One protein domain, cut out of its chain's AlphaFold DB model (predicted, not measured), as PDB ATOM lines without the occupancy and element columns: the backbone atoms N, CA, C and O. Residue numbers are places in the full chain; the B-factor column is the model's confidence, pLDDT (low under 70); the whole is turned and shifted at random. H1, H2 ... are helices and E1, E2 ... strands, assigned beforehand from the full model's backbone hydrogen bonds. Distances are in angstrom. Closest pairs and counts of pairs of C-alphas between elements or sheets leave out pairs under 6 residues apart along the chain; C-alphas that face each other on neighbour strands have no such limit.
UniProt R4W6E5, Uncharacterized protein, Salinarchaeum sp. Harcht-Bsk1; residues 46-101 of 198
ATOM      1  N   ASP A  46     -32.300 -28.323  10.782       91.81
ATOM      2  CA  ASP A  46     -33.062 -27.475  11.695       91.81
ATOM      3  C   ASP A  46     -34.130 -26.697  10.927       91.81
ATOM      4  O   ASP A  46     -33.864 -26.018   9.931       91.81
ATOM      5  N   LEU A  47     -35.373 -26.836  11.381       93.00
ATOM      6  CA  LEU A  47     -36.522 -26.193  10.759       93.00
ATOM      7  C   LEU A  47     -36.695 -24.762  11.278       93.00
ATOM      8  O   LEU A  47     -36.495 -24.488  12.461       93.00
ATOM      9  N   ASP A  48     -37.186 -23.871  10.420       94.19
ATOM     10  CA  ASP A  48     -37.680 -22.561  10.843       94.19
ATOM     11  C   ASP A  48     -38.779 -22.689  11.923       94.19
ATOM     12  O   ASP A  48     -39.601 -23.616  11.908       94.19
ATOM     13  N   GLU A  49     -38.809 -21.749  12.873       94.50
ATOM     14  CA  GLU A  49     -39.758 -21.758  13.997       94.50
ATOM     15  C   GLU A  49     -41.226 -21.757  13.547       94.50
ATOM     16  O   GLU A  49     -42.082 -22.350  14.209       94.50
ATOM     17  N   GLU A  50     -41.540 -21.158  12.399       93.31
ATOM     18  CA  GLU A  50     -42.890 -21.164  11.836       93.31
ATOM     19  C   GLU A  50     -43.300 -22.568  11.370       93.31
ATOM     20  O   GLU A  50     -44.451 -22.960  11.544       93.31
ATOM     21  N   ILE A  51     -42.354 -23.369  10.865       94.38
ATOM     22  CA  ILE A  51     -42.587 -24.774  10.494       94.38
ATOM     23  C   ILE A  51     -42.728 -25.636  11.758       94.38
ATOM     24  O   ILE A  51     -43.572 -26.539  11.818       94.38
ATOM     25  N   LYS A  52     -41.916 -25.363  12.790       94.19
ATOM     26  CA  LYS A  52     -41.940 -26.082  14.077       94.19
ATOM     27  C   LYS A  52     -43.239 -25.869  14.849       94.19
ATOM     28  O   LYS A  52     -43.701 -26.776  15.538       94.19
ATOM     29  N   THR A  53     -43.823 -24.680  14.748       95.44
ATOM     30  CA  THR A  53     -45.030 -24.294  15.497       95.44
ATOM     31  C   THR A  53     -46.319 -24.392  14.682       95.44
ATOM     32  O   THR A  53     -47.386 -24.067  15.199       95.44
ATOM     33  N   ALA A  54     -46.236 -24.871  13.440       94.94
ATOM     34  CA  ALA A  54     -47.382 -25.036  12.560       94.94
ATOM     35  C   ALA A  54     -48.428 -26.034  13.094       94.94
ATOM     36  O   ALA A  54     -48.139 -26.931  13.894       94.94
ATOM     37  N   ASP A  55     -49.657 -25.905  12.597       94.50
ATOM     38  CA  ASP A  55     -50.785 -26.744  12.996       94.50
ATOM     39  C   ASP A  55     -50.756 -28.100  12.270       94.50
ATOM     40  O   ASP A  55     -51.273 -28.262  11.165       94.50
ATOM     41  N   TYR A  56     -50.152 -29.102  12.908       94.31
ATOM     42  CA  TYR A  56     -50.170 -30.490  12.440       94.31
ATOM     43  C   TYR A  56     -51.492 -31.196  12.815       94.31
ATOM     44  O   TYR A  56     -52.049 -30.936  13.886       94.31
ATOM     45  N   PRO A  57     -51.985 -32.154  12.003       95.75
ATOM     46  CA  PRO A  57     -51.317 -32.774  10.858       95.75
ATOM     47  C   PRO A  57     -51.465 -32.008   9.533       95.75
ATOM     48  O   PRO A  57     -52.531 -31.480   9.239       95.75
ATOM     49  N   MET A  58     -50.421 -32.042   8.696       94.94
ATOM     50  CA  MET A  58     -50.411 -31.445   7.351       94.94
ATOM     51  C   MET A  58     -49.945 -32.445   6.294       94.94
ATOM     52  O   MET A  58     -49.019 -33.224   6.519       94.94
ATOM     53  N   THR A  59     -50.556 -32.423   5.114       93.12
ATOM     54  CA  THR A  59     -50.022 -33.114   3.929       93.12
ATOM     55  C   THR A  59     -48.779 -32.401   3.394       93.12
ATOM     56  O   THR A  59     -48.585 -31.215   3.645       93.12
ATOM     57  N   GLU A  60     -47.958 -33.092   2.597       91.50
ATOM     58  CA  GLU A  60     -46.822 -32.473   1.886       91.50
ATOM     59  C   GLU A  60     -47.250 -31.224   1.105       91.50
ATOM     60  O   GLU A  60     -46.624 -30.174   1.200       91.50
ATOM     61  N   ARG A  61     -48.373 -31.315   0.385       91.94
ATOM     62  CA  ARG A  61     -48.890 -30.211  -0.427       91.94
ATOM     63  C   ARG A  61     -49.303 -29.006   0.419       91.94
ATOM     64  O   ARG A  61     -49.084 -27.879  -0.009       91.94
ATOM     65  N   GLU A  62     -49.922 -29.229   1.575       94.44
ATOM     66  CA  GLU A  62     -50.301 -28.151   2.500       94.44
ATOM     67  C   GLU A  62     -49.068 -27.515   3.137       94.44
ATOM     68  O   GLU A  62     -48.963 -26.291   3.163       94.44
ATOM     69  N   LEU A  63     -48.110 -28.341   3.563       94.56
ATOM     70  CA  LEU A  63     -46.866 -27.888   4.171       94.56
ATOM     71  C   LEU A  63     -46.042 -27.031   3.199       94.56
ATOM     72  O   LEU A  63     -45.615 -25.939   3.559       94.56
ATOM     73  N   VAL A  64     -45.875 -27.479   1.950       93.81
ATOM     74  CA  VAL A  64     -45.178 -26.713   0.902       93.81
ATOM     75  C   VAL A  64     -45.955 -25.451   0.525       93.81
ATOM     76  O   VAL A  64     -45.360 -24.395   0.344       93.81
ATOM     77  N   ALA A  65     -47.287 -25.503   0.451       94.81
ATOM     78  CA  ALA A  65     -48.080 -24.312   0.148       94.81
ATOM     79  C   ALA A  65     -47.987 -23.232   1.241       94.81
ATOM     80  O   ALA A  65     -48.022 -22.045   0.921       94.81
ATOM     81  N   ALA A  66     -47.887 -23.630   2.511       95.75
ATOM     82  CA  ALA A  66     -47.796 -22.711   3.643       95.75
ATOM     83  C   ALA A  66     -46.360 -22.232   3.910       95.75
ATOM     84  O   ALA A  66     -46.145 -21.054   4.193       95.75
ATOM     85  N   HIS A  67     -45.381 -23.133   3.804       96.06
ATOM     86  CA  HIS A  67     -44.014 -22.911   4.278       96.06
ATOM     87  C   HIS A  67     -42.929 -23.281   3.256       96.06
ATOM     88  O   HIS A  67     -41.762 -23.349   3.618       96.06
ATOM     89  N   GLY A  68     -43.267 -23.507   1.985       93.25
ATOM     90  CA  GLY A  68     -42.316 -23.982   0.970       93.25
ATOM     91  C   GLY A  68     -41.084 -23.094   0.799       93.25
ATOM     92  O   GLY A  68     -39.983 -23.613   0.667       93.25
ATOM     93  N   THR A  69     -41.250 -21.773   0.899       95.00
ATOM     94  CA  THR A  69     -40.158 -20.792   0.783       95.00
ATOM     95  C   THR A  69     -39.396 -20.552   2.087       95.00
ATOM     96  O   THR A  69     -38.453 -19.759   2.106       95.00
ATOM     97  N   ARG A  70     -39.810 -21.181   3.193       94.50
ATOM     98  CA  ARG A  70     -39.138 -21.049   4.487       94.50
ATOM     99  C   ARG A  70     -37.853 -21.846   4.480       94.50
ATOM    100  O   ARG A  70     -37.813 -22.952   3.950       94.50
ATOM    101  N   THR A  71     -36.818 -21.262   5.061       92.81
ATOM    102  CA  THR A  71     -35.483 -21.841   5.087       92.81
ATOM    103  C   THR A  71     -35.415 -23.006   6.063       92.81
ATOM    104  O   THR A  71     -36.029 -23.001   7.130       92.81
ATOM    105  N   VAL A  72     -34.642 -24.006   5.678       93.38
ATOM    106  CA  VAL A  72     -34.230 -25.139   6.491       93.38
ATOM    107  C   VAL A  72     -32.710 -25.131   6.485       93.38
ATOM    108  O   VAL A  72     -32.096 -25.093   5.416       93.38
ATOM    109  N   GLU A  73     -32.106 -25.130   7.668       91.38
ATOM    110  CA  GLU A  73     -30.655 -25.230   7.798       91.38
ATOM    111  C   GLU A  73     -30.266 -26.702   7.669       91.38
ATOM    112  O   GLU A  73     -30.776 -27.545   8.402       91.38
ATOM    113  N   THR A  74     -29.385 -27.016   6.721       87.38
ATOM    114  CA  THR A  74     -28.836 -28.362   6.512       87.38
ATOM    115  C   THR A  74     -27.312 -28.312   6.499       87.38
ATOM    116  O   THR A  74     -26.710 -27.246   6.360       87.38
ATOM    117  N   SER A  75     -26.659 -29.474   6.548       80.88
ATOM    118  CA  SER A  75     -25.202 -29.571   6.363       80.88
ATOM    119  C   SER A  75     -24.708 -29.026   5.012       80.88
ATOM    120  O   SER A  75     -23.541 -28.660   4.895       80.88
ATOM    121  N   SER A  76     -25.583 -28.952   4.003       75.38
ATOM    122  CA  SER A  76     -25.289 -28.391   2.676       75.38
ATOM    123  C   SER A  76     -25.558 -26.881   2.580       75.38
ATOM    124  O   SER A  76     -25.289 -26.283   1.542       75.38
ATOM    125  N   GLY A  77     -26.064 -26.257   3.649       86.75
ATOM    126  CA  GLY A  77     -26.447 -24.848   3.697       86.75
ATOM    127  C   GLY A  77     -27.939 -24.633   3.957       86.75
ATOM    128  O   GLY A  77     -28.687 -25.571   4.249       86.75
ATOM    129  N   GLU A  78     -28.357 -23.371   3.873       92.62
ATOM    130  CA  GLU A  78     -29.757 -22.964   4.000       92.62
ATOM    131  C   GLU A  78     -30.488 -23.133   2.669       92.62
ATOM    132  O   GLU A  78     -30.108 -22.545   1.656       92.62
ATOM    133  N   GLU A  79     -31.577 -23.893   2.681       93.88
ATOM    134  CA  GLU A  79     -32.381 -24.175   1.492       93.88
ATOM    135  C   GLU A  79     -33.870 -24.023   1.816       93.88
ATOM    136  O   GLU A  79     -34.285 -24.300   2.944       93.88
ATOM    137  N   PRO A  80     -34.719 -23.584   0.871       95.25
ATOM    138  CA  PRO A  80     -36.151 -23.527   1.109       95.25
ATOM    139  C   PRO A  80     -36.715 -24.945   1.269       95.25
ATOM    140  O   PRO A  80     -36.304 -25.880   0.576       95.25
ATOM    141  N   LEU A  81     -37.692 -25.104   2.162       94.31
ATOM    142  CA  LEU A  81     -38.314 -26.383   2.505       94.31
ATOM    143  C   LEU A  81     -38.753 -27.166   1.262       94.31
ATOM    144  O   LEU A  81     -38.554 -28.375   1.187       94.31
ATOM    145  N   GLU A  82     -39.326 -26.490   0.268       94.19
ATOM    146  CA  GLU A  82     -39.781 -27.126  -0.970       94.19
ATOM    147  C   GLU A  82     -38.650 -27.780  -1.779       94.19
ATOM    148  O   GLU A  82     -38.881 -28.779  -2.464       94.19
ATOM    149  N   ASN A  83     -37.418 -27.277  -1.661       93.62
ATOM    150  CA  ASN A  83     -36.265 -27.834  -2.355       93.62
ATOM    151  C   ASN A  83     -35.748 -29.095  -1.674       93.62
ATOM    152  O   ASN A  83     -35.371 -30.027  -2.379       93.62
ATOM    153  N   VAL A  84     -35.785 -29.158  -0.343       93.44
ATOM    154  CA  VAL A  84     -35.172 -30.240   0.449       93.44
ATOM    155  C   VAL A  84     -36.151 -31.311   0.926       93.44
ATOM    156  O   VAL A  84     -35.729 -32.401   1.310       93.44
ATOM    157  N   LEU A  85     -37.458 -31.044   0.898       92.50
ATOM    158  CA  LEU A  85     -38.466 -31.993   1.365       92.50
ATOM    159  C   LEU A  85     -38.627 -33.165   0.385       92.50
ATOM    160  O   LEU A  85     -39.034 -32.984  -0.767       92.50
ATOM    161  N   LEU A  86     -38.348 -34.383   0.855       90.00
ATOM    162  CA  LEU A  86     -38.510 -35.606   0.074       90.00
ATOM    163  C   LEU A  86     -39.999 -35.958  -0.088       90.00
ATOM    164  O   LEU A  86     -40.710 -36.076   0.919       90.00
ATOM    165  N   PRO A  87     -40.476 -36.220  -1.321       84.38
ATOM    166  CA  PRO A  87     -41.889 -36.469  -1.572       84.38
ATOM    167  C   PRO A  87     -42.354 -37.757  -0.885       84.38
ATOM    168  O   PRO A  87     -41.731 -38.816  -1.034       84.38
ATOM    169  N   THR A  88     -43.463 -37.694  -0.149       80.81
ATOM    170  CA  THR A  88     -44.029 -38.856   0.553       80.81
ATOM    171  C   THR A  88     -45.557 -38.849   0.540       80.81
ATOM    172  O   THR A  88     -46.189 -37.822   0.792       80.81
ATOM    173  N   PRO A  89     -46.198 -40.008   0.303       72.69
ATOM    174  CA  PRO A  89     -47.622 -40.152   0.559       72.69
ATOM    175  C   PRO A  89     -47.890 -40.028   2.066       72.69
ATOM    176  O   PRO A  89     -47.104 -40.493   2.894       72.69
ATOM    177  N   GLY A  90     -49.019 -39.415   2.421       84.12
ATOM    178  CA  GLY A  90     -49.493 -39.322   3.802       84.12
ATOM    179  C   GLY A  90     -49.468 -37.911   4.391       84.12
ATOM    180  O   GLY A  90     -49.508 -36.909   3.679       84.12
ATOM    181  N   THR A  91     -49.484 -37.856   5.725       91.38
ATOM    182  CA  THR A  91     -49.507 -36.613   6.507       91.38
ATOM    183  C   THR A  91     -48.361 -36.588   7.503       91.38
ATOM    184  O   THR A  91     -48.033 -37.589   8.143       91.38
ATOM    185  N   TYR A  92     -47.770 -35.414   7.656       92.50
ATOM    186  CA  TYR A  92     -46.847 -35.096   8.723       92.50
ATOM    187  C   TYR A  92     -47.645 -34.833   9.992       92.50
ATOM    188  O   TYR A  92     -48.574 -34.035   9.997       92.50
ATOM    189  N   THR A  93     -47.287 -35.521  11.069       94.38
ATOM    190  CA  THR A  93     -47.978 -35.433  12.365       94.38
ATOM    191  C   THR A  93     -47.262 -34.540  13.377       94.38
ATOM    192  O   THR A  93     -47.802 -34.279  14.446       94.38
ATOM    193  N   SER A  94     -46.032 -34.121  13.075       94.06
ATOM    194  CA  SER A  94     -45.193 -33.299  13.948       94.06
ATOM    195  C   SER A  94     -44.035 -32.686  13.150       94.06
ATOM    196  O   SER A  94     -43.689 -33.245  12.102       94.06
ATOM    197  N   PRO A  95     -43.358 -31.649  13.675       92.81
ATOM    198  CA  PRO A  95     -42.124 -31.115  13.090       92.81
ATOM    199  C   PRO A  95     -41.053 -32.188  12.912       92.81
ATOM    200  O   PRO A  95     -40.472 -32.328  11.843       92.81
ATOM    201  N   ARG A  96     -40.899 -33.070  13.908       90.44
ATOM    202  CA  ARG A  96     -39.963 -34.197  13.845       90.44
ATOM    203  C   ARG A  96     -40.262 -35.143  12.680       90.44
ATOM    204  O   ARG A  96     -39.371 -35.821  12.182       90.44
ATOM    205  N   SER A  97     -41.527 -35.254  12.267       90.75
ATOM    206  CA  SER A  97     -41.904 -36.037  11.084       90.75
ATOM    207  C   SER A  97     -41.485 -35.359   9.780       90.75
ATOM    208  O   SER A  97     -41.207 -36.075   8.824       90.75
ATOM    209  N   VAL A  98     -41.422 -34.025   9.749       90.69
ATOM    210  CA  VAL A  98     -40.889 -33.244   8.624       90.69
ATOM    211  C   VAL A  98     -39.365 -33.351   8.582       90.69
ATOM    212  O   VAL A  98     -38.831 -33.691   7.535       90.69
ATOM    213  N   GLU A  99     -38.682 -33.182   9.720       89.69
ATOM    214  CA  GLU A  99     -37.214 -33.306   9.850       89.69
ATOM    215  C   GLU A  99     -36.691 -34.626   9.266       89.69
ATOM    216  O   GLU A  99     -35.768 -34.629   8.460       89.69
ATOM    217  N   ARG A 100     -37.346 -35.756   9.576       88.12
ATOM    218  CA  ARG A 100     -36.979 -37.084   9.035       88.12
ATOM    219  C   ARG A 100     -37.101 -37.208   7.513       88.12
ATOM    220  O   ARG A 100     -36.675 -38.212   6.950       88.12
ATOM    221  N   ARG A 101     -37.761 -36.256   6.858       90.00
ATOM    222  CA  ARG A 101     -37.991 -36.227   5.410       90.00
ATOM    223  C   ARG A 101     -37.239 -35.099   4.717       90.00
ATOM    224  O   ARG A 101     -37.385 -34.957   3.506       90.00
TER     225      ARG A 101
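Overview. This is residues 46 to 101 of the 198 residues of an uncharacterized protein of Salinarchaeum sp. Harcht-Bsk1 (UniProt R4W6E5). A small two-stranded hairpin, E1 and E2, makes one end of the domain, and four short helices joined by loops make up the rest: H3 follows directly on the hairpin and packs on H2, while H1 and H4 come near each other. At the end away from the hairpin, the loops before H2 and before H4 are tied together by a short pairing. The 56 printed residues include four named helices and two named strands, in the order H1, H2, E1, E2, H3, H4; the sheet is antiparallel and the class is mixed, helices and strands. The whole is compact, with a radius of gyration of the C-alphas of 10.0 A and spans of 27 by 21 by 18 A.

Along the chain. E1 is residues 71 to 74, 9.4 A, and E2 residues 77 to 80, 10.1 A. H3, residues 81 to 84, is 5.4 A long. H2, residues 60 to 67, is 10.2 A long and starts at C-alpha 60 (-46.822, -32.473, 1.886). H1, residues 49 to 52, is 4.8 A long from C-alpha 49 (-39.758, -21.758, 13.997). H4, residues 95 to 99, is 6.3 A long and ends at C-alpha 99 (-37.214, -33.306, 9.850).

Arrangement. E1 and E2 form an antiparallel hairpin at 145 degrees, with N 72 and O 79 2.8 A apart, within hydrogen-bond range. Residues 46 to 47 pair antiparallel with residues 72 to 73 of E1, and 58 to 59 with 91 to 92. H2 and H3 touch, closest at the C-alphas of Val 64 and Glu 82, 5.7 A. H1 and H4 are close but not clearly touching, closest at the C-alphas of Lys 52 and Pro 95, 5.1 A. H2 and H4 are apart. In H2 and H4 every O i to N i+4 pair is within hydrogen-bond range; H1 and H3 are too short for one.

Size, cuts and confidence. The C-alphas farthest apart, of Pro 57 and Ser 76, are 27.6 A apart. The printed part has no cut and no long link. Its mean pLDDT is 91.6, and no printed residue is under 70.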